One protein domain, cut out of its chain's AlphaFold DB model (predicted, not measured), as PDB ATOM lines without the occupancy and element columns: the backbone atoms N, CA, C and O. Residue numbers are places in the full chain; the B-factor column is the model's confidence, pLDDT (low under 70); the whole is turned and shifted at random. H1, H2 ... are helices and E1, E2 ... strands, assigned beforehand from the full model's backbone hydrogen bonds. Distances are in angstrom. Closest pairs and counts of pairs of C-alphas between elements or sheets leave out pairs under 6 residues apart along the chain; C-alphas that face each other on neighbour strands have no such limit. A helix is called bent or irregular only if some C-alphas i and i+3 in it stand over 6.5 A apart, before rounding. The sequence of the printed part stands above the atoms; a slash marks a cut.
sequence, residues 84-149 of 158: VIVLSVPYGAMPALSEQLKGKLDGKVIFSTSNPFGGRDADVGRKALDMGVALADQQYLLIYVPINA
ATOM      1  N   VAL A  84     156.829 148.970 158.880       93.88
ATOM      2  CA  VAL A  84     156.385 148.461 157.581       93.88
ATOM      3  C   VAL A  84     157.595 147.937 156.817       93.88
ATOM      4  O   VAL A  84     158.595 148.641 156.668       93.88
ATOM      5  N   ILE A  85     157.505 146.717 156.299       94.69
ATOM      6  CA  ILE A  85     158.547 146.070 155.508       94.69
ATOM      7  C   ILE A  85     158.092 145.965 154.061       94.69
ATOM      8  O   ILE A  85     157.076 145.350 153.760       94.69
ATOM      9  N   VAL A  86     158.874 146.540 153.157       94.94
ATOM     10  CA  VAL A  86     158.654 146.458 151.715       94.94
ATOM     11  C   VAL A  86     159.601 145.416 151.160       94.94
ATOM     12  O   VAL A  86     160.814 145.613 151.154       94.94
ATOM     13  N   LEU A  87     159.048 144.306 150.689       93.88
ATOM     14  CA  LEU A  87     159.801 143.188 150.151       93.88
ATOM     15  C   LEU A  87     159.791 143.239 148.620       93.88
ATOM     16  O   LEU A  87     158.772 143.010 147.973       93.88
ATOM     17  N   SER A  88     160.938 143.561 148.033       94.69
ATOM     18  CA  SER A  88     161.121 143.773 146.593       94.69
ATOM     19  C   SER A  88     162.333 142.983 146.086       94.69
ATOM     20  O   SER A  88     163.266 143.549 145.503       94.69
ATOM     21  N   VAL A  89     162.345 141.667 146.314       93.44
ATOM     22  CA  VAL A  89     163.457 140.790 145.913       93.44
ATOM     23  C   VAL A  89     163.007 139.722 144.908       93.44
ATOM     24  O   VAL A  89     161.826 139.395 144.827       93.44
ATOM     25  N   PRO A  90     163.928 139.157 144.109       92.25
ATOM     26  CA  PRO A  90     163.626 137.991 143.284       92.25
ATOM     27  C   PRO A  90     163.136 136.805 144.125       92.25
ATOM     28  O   PRO A  90     163.671 136.561 145.208       92.25
ATOM     29  N   TYR A  91     162.194 136.014 143.600       90.81
ATOM     30  CA  TYR A  91     161.682 134.826 144.295       90.81
ATOM     31  C   TYR A  91     162.779 133.814 144.617       90.81
ATOM     32  O   TYR A  91     162.761 133.209 145.683       90.81
ATOM     33  N   GLY A  92     163.791 133.681 143.752       91.25
ATOM     34  CA  GLY A  92     164.920 132.783 144.008       91.25
ATOM     35  C   GLY A  92     165.711 133.124 145.281       91.25
ATOM     36  O   GLY A  92     166.399 132.262 145.818       91.25
ATOM     37  N   ALA A  93     165.604 134.357 145.790       92.38
ATOM     38  CA  ALA A  93     166.253 134.783 147.029       92.38
ATOM     39  C   ALA A  93     165.403 134.528 148.289       92.38
ATOM     40  O   ALA A  93     165.941 134.608 149.393       92.38
ATOM     41  N   MET A  94     164.108 134.214 148.143       90.44
ATOM     42  CA  MET A  94     163.174 134.092 149.268       90.44
ATOM     43  C   MET A  94     163.583 133.047 150.309       90.44
ATOM     44  O   MET A  94     163.548 133.399 151.483       90.44
ATOM     45  N   PRO A  95     164.054 131.833 149.951       91.31
ATOM     46  CA  PRO A  95     164.415 130.837 150.962       91.31
ATOM     47  C   PRO A  95     165.567 131.280 151.876       91.31
ATOM     48  O   PRO A  95     165.524 131.088 153.086       91.31
ATOM     49  N   ALA A  96     166.603 131.903 151.311       92.62
ATOM     50  CA  ALA A  96     167.720 132.411 152.107       92.62
ATOM     51  C   ALA A  96     167.295 133.624 152.948       92.62
ATOM     52  O   ALA A  96     167.705 133.776 154.100       92.62
ATOM     53  N   LEU A  97     166.450 134.480 152.372       92.19
ATOM     54  CA  LEU A  97     165.961 135.677 153.034       92.19
ATOM     55  C   LEU A  97     165.010 135.354 154.194       92.19
ATOM     56  O   LEU A  97     165.120 135.979 155.245       92.19
ATOM     57  N   SER A  98     164.121 134.369 154.050       89.81
ATOM     58  CA  SER A  98     163.206 133.957 155.120       89.81
ATOM     59  C   SER A  98     163.964 133.445 156.342       89.81
ATOM     60  O   SER A  98     163.620 133.798 157.469       89.81
ATOM     61  N   GLU A  99     165.051 132.693 156.138       90.94
ATOM     62  CA  GLU A  99     165.921 132.264 157.239       90.94
ATOM     63  C   GLU A  99     166.639 133.451 157.893       90.94
ATOM     64  O   GLU A  99     166.666 133.566 159.120       90.94
ATOM     65  N   GLN A 100     167.159 134.389 157.096       92.31
ATOM     66  CA  GLN A 100     167.793 135.603 157.618       92.31
ATOM     67  C   GLN A 100     166.824 136.459 158.461       92.31
ATOM     68  O   GLN A 100     167.219 137.057 159.472       92.31
ATOM     69  N   LEU A 101     165.554 136.522 158.057       89.94
ATOM     70  CA  LEU A 101     164.517 137.359 158.665       89.94
ATOM     71  C   LEU A 101     163.712 136.667 159.771       89.94
ATOM     72  O   LEU A 101     162.833 137.290 160.372       89.94
ATOM     73  N   LYS A 102     164.026 135.409 160.088       86.94
ATOM     74  CA  LYS A 102     163.316 134.619 161.098       86.94
ATOM     75  C   LYS A 102     163.204 135.365 162.437       86.94
ATOM     76  O   LYS A 102     164.207 135.840 162.983       86.94
ATOM     77  N   GLY A 103     161.968 135.493 162.930       83.94
ATOM     78  CA  GLY A 103     161.616 136.180 164.183       83.94
ATOM     79  C   GLY A 103     161.803 137.704 164.179       83.94
ATOM     80  O   GLY A 103     161.795 138.319 165.240       83.94
ATOM     81  N   LYS A 104     162.040 138.337 163.019       86.06
ATOM     82  CA  LYS A 104     162.232 139.802 162.904       86.06
ATOM     83  C   LYS A 104     161.033 140.521 162.307       86.06
ATOM     84  O   LYS A 104     161.006 141.747 162.318       86.06
ATOM     85  N   LEU A 105     160.077 139.770 161.766       86.25
ATOM     86  CA  LEU A 105     158.904 140.298 161.071       86.25
ATOM     87  C   LEU A 105     157.624 140.241 161.919       86.25
ATOM     88  O   LEU A 105     156.571 140.681 161.466       86.25
ATOM     89  N   ASP A 106     157.711 139.726 163.145       84.69
ATOM     90  CA  ASP A 106     156.555 139.524 164.015       84.69
ATOM     91  C   ASP A 106     155.891 140.864 164.363       84.69
ATOM     92  O   ASP A 106     156.547 141.813 164.797       84.69
ATOM     93  N   GLY A 107     154.576 140.945 164.139       82.81
ATOM     94  CA  GLY A 107     153.779 142.148 164.396       82.81
ATOM     95  C   GLY A 107     154.006 143.308 163.417       82.81
ATOM     96  O   GLY A 107     153.467 144.389 163.648       82.81
ATOM     97  N   LYS A 108     154.778 143.112 162.339       85.94
ATOM     98  CA  LYS A 108     155.045 144.139 161.318       85.94
ATOM     99  C   LYS A 108     154.112 143.997 160.119       85.94
ATOM    100  O   LYS A 108     153.661 142.902 159.788       85.94
ATOM    101  N   VAL A 109     153.863 145.108 159.428       88.19
ATOM    102  CA  VAL A 109     153.139 145.096 158.147       88.19
ATOM    103  C   VAL A 109     154.118 144.733 157.038       88.19
ATOM    104  O   VAL A 109     155.163 145.367 156.919       88.19
ATOM    105  N   ILE A 110     153.784 143.747 156.207       87.38
ATOM    106  CA  ILE A 110     154.626 143.326 155.083       87.38
ATOM    107  C   ILE A 110     153.919 143.652 153.767       87.38
ATOM    108  O   ILE A 110     152.800 143.210 153.526       87.38
ATOM    109  N   PHE A 111     154.597 144.412 152.909       87.88
ATOM    110  CA  PHE A 111     154.170 144.781 151.564       87.88
ATOM    111  C   PHE A 111     155.111 144.139 150.538       87.88
ATOM    112  O   PHE A 111     156.262 144.556 150.392       87.88
ATOM    113  N   SER A 112     154.642 143.104 149.838       87.12
ATOM    114  CA  SER A 112     155.436 142.390 148.831       87.12
ATOM    115  C   SER A 112     155.168 142.938 147.430       87.12
ATOM    116  O   SER A 112     154.032 143.084 146.995       87.12
ATOM    117  N   THR A 113     156.243 143.220 146.699       87.94
ATOM    118  CA  THR A 113     156.220 143.541 145.256       87.94
ATOM    119  C   THR A 113     156.948 142.483 144.432       87.94
ATOM    120  O   THR A 113     157.234 142.672 143.245       87.94
ATOM    121  N   SER A 114     157.299 141.375 145.080       87.69
ATOM    122  CA  SER A 114     158.043 140.291 144.465       87.69
ATOM    123  C   SER A 114     157.102 139.532 143.535       87.69
ATOM    124  O   SER A 114     155.966 139.259 143.891       87.69
ATOM    125  N   ASN A 115     157.575 139.182 142.341       87.56
ATOM    126  CA  ASN A 115     156.834 138.346 141.395       87.56
ATOM    127  C   ASN A 115     157.749 137.233 140.881       87.56
ATOM    128  O   ASN A 115     158.923 137.527 140.597       87.56
ATOM    129  N   PRO A 116     157.257 135.987 140.766       87.69
ATOM    130  CA  PRO A 116     158.070 134.868 140.329       87.69
ATOM    131  C   PRO A 116     158.256 134.878 138.811       87.69
ATOM    132  O   PRO A 116     157.318 135.065 138.042       87.69
ATOM    133  N   PHE A 117     159.481 134.616 138.371       86.38
ATOM    134  CA  PHE A 117     159.821 134.393 136.971       86.38
ATOM    135  C   PHE A 117     160.587 133.077 136.866       86.38
ATOM    136  O   PHE A 117     161.729 133.001 137.312       86.38
ATOM    137  N   GLY A 118     159.997 132.051 136.245       80.00
ATOM    138  CA  GLY A 118     160.570 130.695 136.218       80.00
ATOM    139  C   GLY A 118     162.015 130.606 135.702       80.00
ATOM    140  O   GLY A 118     162.780 129.774 136.179       80.00
ATOM    141  N   GLY A 119     162.423 131.492 134.784       84.81
ATOM    142  CA  GLY A 119     163.811 131.562 134.309       84.81
ATOM    143  C   GLY A 119     164.785 132.217 135.299       84.81
ATOM    144  O   GLY A 119     165.894 131.726 135.483       84.81
ATOM    145  N   ARG A 120     164.382 133.314 135.955       89.19
ATOM    146  CA  ARG A 120     165.229 134.069 136.903       89.19
ATOM    147  C   ARG A 120     165.291 133.402 138.277       89.19
ATOM    148  O   ARG A 120     166.324 133.441 138.935       89.19
ATOM    149  N   ASP A 121     164.169 132.838 138.708       89.94
ATOM    150  CA  ASP A 121     163.926 132.382 140.077       89.94
ATOM    151  C   ASP A 121     163.988 130.850 140.213       89.94
ATOM    152  O   ASP A 121     163.658 130.307 141.269       89.94
ATOM    153  N   ALA A 122     164.418 130.161 139.150       89.81
ATOM    154  CA  ALA A 122     164.595 128.713 139.090       89.81
ATOM    155  C   ALA A 122     163.369 127.946 139.634       89.81
ATOM    156  O   ALA A 122     162.216 128.298 139.363       89.81
ATOM    157  N   ASP A 123     163.604 126.876 140.392       91.50
ATOM    158  CA  ASP A 123     162.555 126.023 140.963       91.50
ATOM    159  C   ASP A 123     161.626 126.779 141.905       91.50
ATOM    160  O   ASP A 123     160.441 126.467 141.957       91.50
ATOM    161  N   VAL A 124     162.141 127.778 142.626       88.56
ATOM    162  CA  VAL A 124     161.335 128.588 143.548       88.56
ATOM    163  C   VAL A 124     160.292 129.376 142.764       88.56
ATOM    164  O   VAL A 124     159.113 129.349 143.104       88.56
ATOM    165  N   GLY A 125     160.706 130.007 141.662       88.00
ATOM    166  CA  GLY A 125     159.794 130.715 140.768       88.00
ATOM    167  C   GLY A 125     158.777 129.797 140.102       88.00
ATOM    168  O   GLY A 125     157.600 130.133 140.056       88.00
ATOM    169  N   ARG A 126     159.210 128.630 139.608       90.00
ATOM    170  CA  ARG A 126     158.296 127.658 138.982       90.00
ATOM    171  C   ARG A 126     157.237 127.165 139.963       90.00
ATOM    172  O   ARG A 126     156.055 127.265 139.666       90.00
ATOM    173  N   LYS A 127     157.647 126.751 141.164       88.88
ATOM    174  CA  LYS A 127     156.716 126.324 142.218       88.88
ATOM    175  C   LYS A 127     155.743 127.434 142.604       88.88
ATOM    176  O   LYS A 127     154.560 127.158 142.747       88.88
ATOM    177  N   ALA A 128     156.224 128.673 142.731       87.38
ATOM    178  CA  ALA A 128     155.381 129.825 143.041       87.38
ATOM    179  C   ALA A 128     154.342 130.112 141.943       87.38
ATOM    180  O   ALA A 128     153.203 130.454 142.253       87.38
ATOM    181  N   LEU A 129     154.713 129.941 140.670       87.88
ATOM    182  CA  LEU A 129     153.785 130.047 139.540       87.88
ATOM    183  C   LEU A 129     152.744 128.920 139.554       87.88
ATOM    184  O   LEU A 129     151.567 129.197 139.350       87.88
ATOM    185  N   ASP A 130     153.161 127.686 139.845       90.12
ATOM    186  CA  ASP A 130     152.269 126.520 139.871       90.12
ATOM    187  C   ASP A 130     151.239 126.598 141.010       90.12
ATOM    188  O   ASP A 130     150.083 126.214 140.840       90.12
ATOM    189  N   MET A 131     151.646 127.095 142.183       88.19
ATOM    190  CA  MET A 131     150.784 127.165 143.371       88.19
ATOM    191  C   MET A 131     150.002 128.480 143.510       88.19
ATOM    192  O   MET A 131     149.071 128.555 144.311       88.19
ATOM    193  N   GLY A 132     150.392 129.518 142.771       85.38
ATOM    194  CA  GLY A 132     149.883 130.877 142.924       85.38
ATOM    195  C   GLY A 132     150.694 131.724 143.915       85.38
ATOM    196  O   GLY A 132     151.036 131.299 145.020       85.38
ATOM    197  N   VAL A 133     150.948 132.973 143.518       81.19
ATOM    198  CA  VAL A 133     151.829 133.946 144.197       81.19
ATOM    199  C   VAL A 133     151.446 134.167 145.663       81.19
ATOM    200  O   VAL A 133     152.310 134.138 146.531       81.19
ATOM    201  N   ALA A 134     150.153 134.319 145.966       78.62
ATOM    202  CA  ALA A 134     149.693 134.573 147.333       78.62
ATOM    203  C   ALA A 134     150.014 133.413 148.292       78.62
ATOM    204  O   ALA A 134     150.470 133.636 149.412       78.62
ATOM    205  N   LEU A 135     149.811 132.168 147.847       81.19
ATOM    206  CA  LEU A 135     150.137 130.985 148.646       81.19
ATOM    207  C   LEU A 135     151.652 130.775 148.739       81.19
ATOM    208  O   LEU A 135     152.139 130.309 149.766       81.19
ATOM    209  N   ALA A 136     152.397 131.137 147.694       84.50
ATOM    210  CA  ALA A 136     153.855 131.095 147.705       84.50
ATOM    211  C   ALA A 136     154.447 132.095 148.712       84.50
ATOM    212  O   ALA A 136     155.324 131.729 149.488       84.50
ATOM    213  N   ASP A 137     153.932 133.326 148.759       82.12
ATOM    214  CA  ASP A 137     154.371 134.344 149.721       82.12
ATOM    215  C   ASP A 137     154.103 133.913 151.170       82.12
ATOM    216  O   ASP A 137     154.972 134.088 152.025       82.12
ATOM    217  N   GLN A 138     152.968 133.264 151.446       80.25
ATOM    218  CA  GLN A 138     152.654 132.730 152.780       80.25
ATOM    219  C   GLN A 138     153.645 131.666 153.274       80.25
ATOM    220  O   GLN A 138     153.806 131.506 154.483       80.25
ATOM    221  N   GLN A 139     154.342 130.952 152.381       80.00
ATOM    222  CA  GLN A 139     155.383 130.002 152.797       80.00
ATOM    223  C   GLN A 139     156.589 130.700 153.432       80.00
ATOM    224  O   GLN A 139     157.297 130.095 154.236       80.00
ATOM    225  N   TYR A 140     156.827 131.960 153.066       74.00
ATOM    226  CA  TYR A 140     158.004 132.719 153.479       74.00
ATOM    227  C   TYR A 140     157.668 133.871 154.437       74.00
ATOM    228  O   TYR A 140     158.547 134.322 155.173       74.00
ATOM    229  N   LEU A 141     156.415 134.342 154.451       70.56
ATOM    230  CA  LEU A 141     155.959 135.520 155.187       70.56
ATOM    231  C   LEU A 141     154.781 135.143 156.097       70.56
ATOM    232  O   LEU A 141     153.674 134.884 155.637       70.56
ATOM    233  N   LEU A 142     155.024 135.128 157.411       53.19
ATOM    234  CA  LEU A 142     154.074 134.636 158.419       53.19
ATOM    235  C   LEU A 142     152.857 135.551 158.667       53.19
ATOM    236  O   LEU A 142     151.909 135.126 159.321       53.19
ATOM    237  N   ILE A 143     152.848 136.785 158.151       46.22
ATOM    238  CA  ILE A 143     151.709 137.713 158.238       46.22
ATOM    239  C   ILE A 143     151.591 138.435 156.893       46.22
ATOM    240  O   ILE A 143     152.429 139.263 156.541       46.22
ATOM    241  N   TYR A 144     150.564 138.088 156.121       45.88
ATOM    242  CA  TYR A 144     150.360 138.564 154.756       45.88
ATOM    243  C   TYR A 144     149.033 139.318 154.667       45.88
ATOM    244  O   TYR A 144     147.968 138.728 154.846       45.88
ATOM    245  N   VAL A 145     149.093 140.618 154.370       43.47
ATOM    246  CA  VAL A 145     147.978 141.318 153.727       43.47
ATOM    247  C   VAL A 145     148.350 141.377 152.244       43.47
ATOM    248  O   VAL A 145     149.312 142.074 151.916       43.47
ATOM    249  N   PRO A 146     147.672 140.632 151.351       42.91
ATOM    250  CA  PRO A 146     147.943 140.699 149.922       42.91
ATOM    251  C   PRO A 146     147.725 142.124 149.439       42.91
ATOM    252  O   PRO A 146     146.591 142.585 149.337       42.91
ATOM    253  N   ILE A 147     148.806 142.824 149.124       42.88
ATOM    254  CA  ILE A 147     148.744 144.028 148.307       42.88
ATOM    255  C   ILE A 147     149.774 143.830 147.202       42.88
ATOM    256  O   ILE A 147     150.876 144.370 147.239       42.88
ATOM    257  N   ASN A 148     149.438 142.977 146.235       42.75
ATOM    258  CA  ASN A 148     150.269 142.796 145.056       42.75
ATOM    259  C   ASN A 148     150.185 144.079 144.223       42.75
ATOM    260  O   ASN A 148     149.113 144.462 143.758       42.75
ATOM    261  N   ALA A 149     151.319 144.741 143.995       42.50
ATOM    262  CA  ALA A 149     151.370 145.997 143.241       42.50
ATOM    263  C   ALA A 149     150.866 145.888 141.780       42.50
ATOM    264  O   ALA A 149     150.615 146.915 141.155       42.50
TER     265      ALA A 149
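This is residues 84 to 149 of the 158 residues of the protein "F420_oxidored domain-containing protein" of Pseudomonas mandelii (UniProt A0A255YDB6). Two short parallel strands, E1 and E2, make a small wall along one side of the domain; H1 and H3 lie off one and the same side of that wall without packing tightly on it, and H2 lies farther off, past the end where the two strands finish. H1 and H3 run roughly side by side, H2 crosses the end where both of them begin, and residues 142 to 149 run back past E2 as a tail on the side away from E1. The printed part has 66 residues with two named strands and three named helices, in the order E1, H1, E2, H2, H3; the sheet's order is E1, E2, parallel, and the class is mixed, helices and strands. It is compact, with a radius of gyration of the C-alphas of 11.1 A and spans of 32, 23 and 17 A.

E1 is residues 84 to 87, beginning at C-alpha 84 at (156.385, 148.461, 157.581), and E2 is residues 109 to 112; they measure 9.7 A and 10.0 A. H1 is residues 91 to 100, 14.7 A long, beginning at C-alpha 91 at (161.682, 134.826, 144.295). It is irregular: C-alphas 92 and 95 are 7.2 A apart. H2 is residues 122 to 131, 14.5 A long. H3 is residues 133 to 140, 11.2 A long, ending at C-alpha 140 at (158.004, 132.719, 153.479).

E1 and E2 are parallel neighbours, their directions 19 degrees apart. The C-alphas of Ile 85 and Ile 110 face each other at 4.8 A; N 85 and O 109, and N 111 and O 85, are within hydrogen-bond range, each at 2.8 A. E1, H1 and E2 form a strand-helix-strand unit, two parallel neighbour strands with a helix between them along the chain, and its crossover is right-handed. E2 and H3 are only just apart, at 8.2 A; E1 is apart from H2 and H3. H1 and H3 only just touch, with 3 pairs of C-alphas within 8 A, the closest those of Ser 98 and Tyr 140 at 5.6 A; they run the same way at a shallow tilt of 27 degrees. H1 and H2 touch only at their ends, closest at the C-alphas of Gly 92 and Val 124, 5.5 A, and are about perpendicular at 83 degrees. H2 and H3 only just touch, with 3 pairs within 8 A, and only at the corner by their link; the C-alphas of Ala 128 and Ala 136 are closest, 5.1 A, with a steep tilt of 59 degrees, opposite ways. Every O i to N i+4 pair is within hydrogen-bond range in H2, against 4 of 6 in H1 and 3 of 4 in H3.

The C-alphas farthest apart, those of Gly 107 and Gly 119, are 33.4 A apart. The printed part has no cut. The links E1 to H1 and H2 to H3 are tight, H1 to E2 and E2 to H2 short. The mean pLDDT of the printed part is 82.4; residues 142 to 149 are under 70.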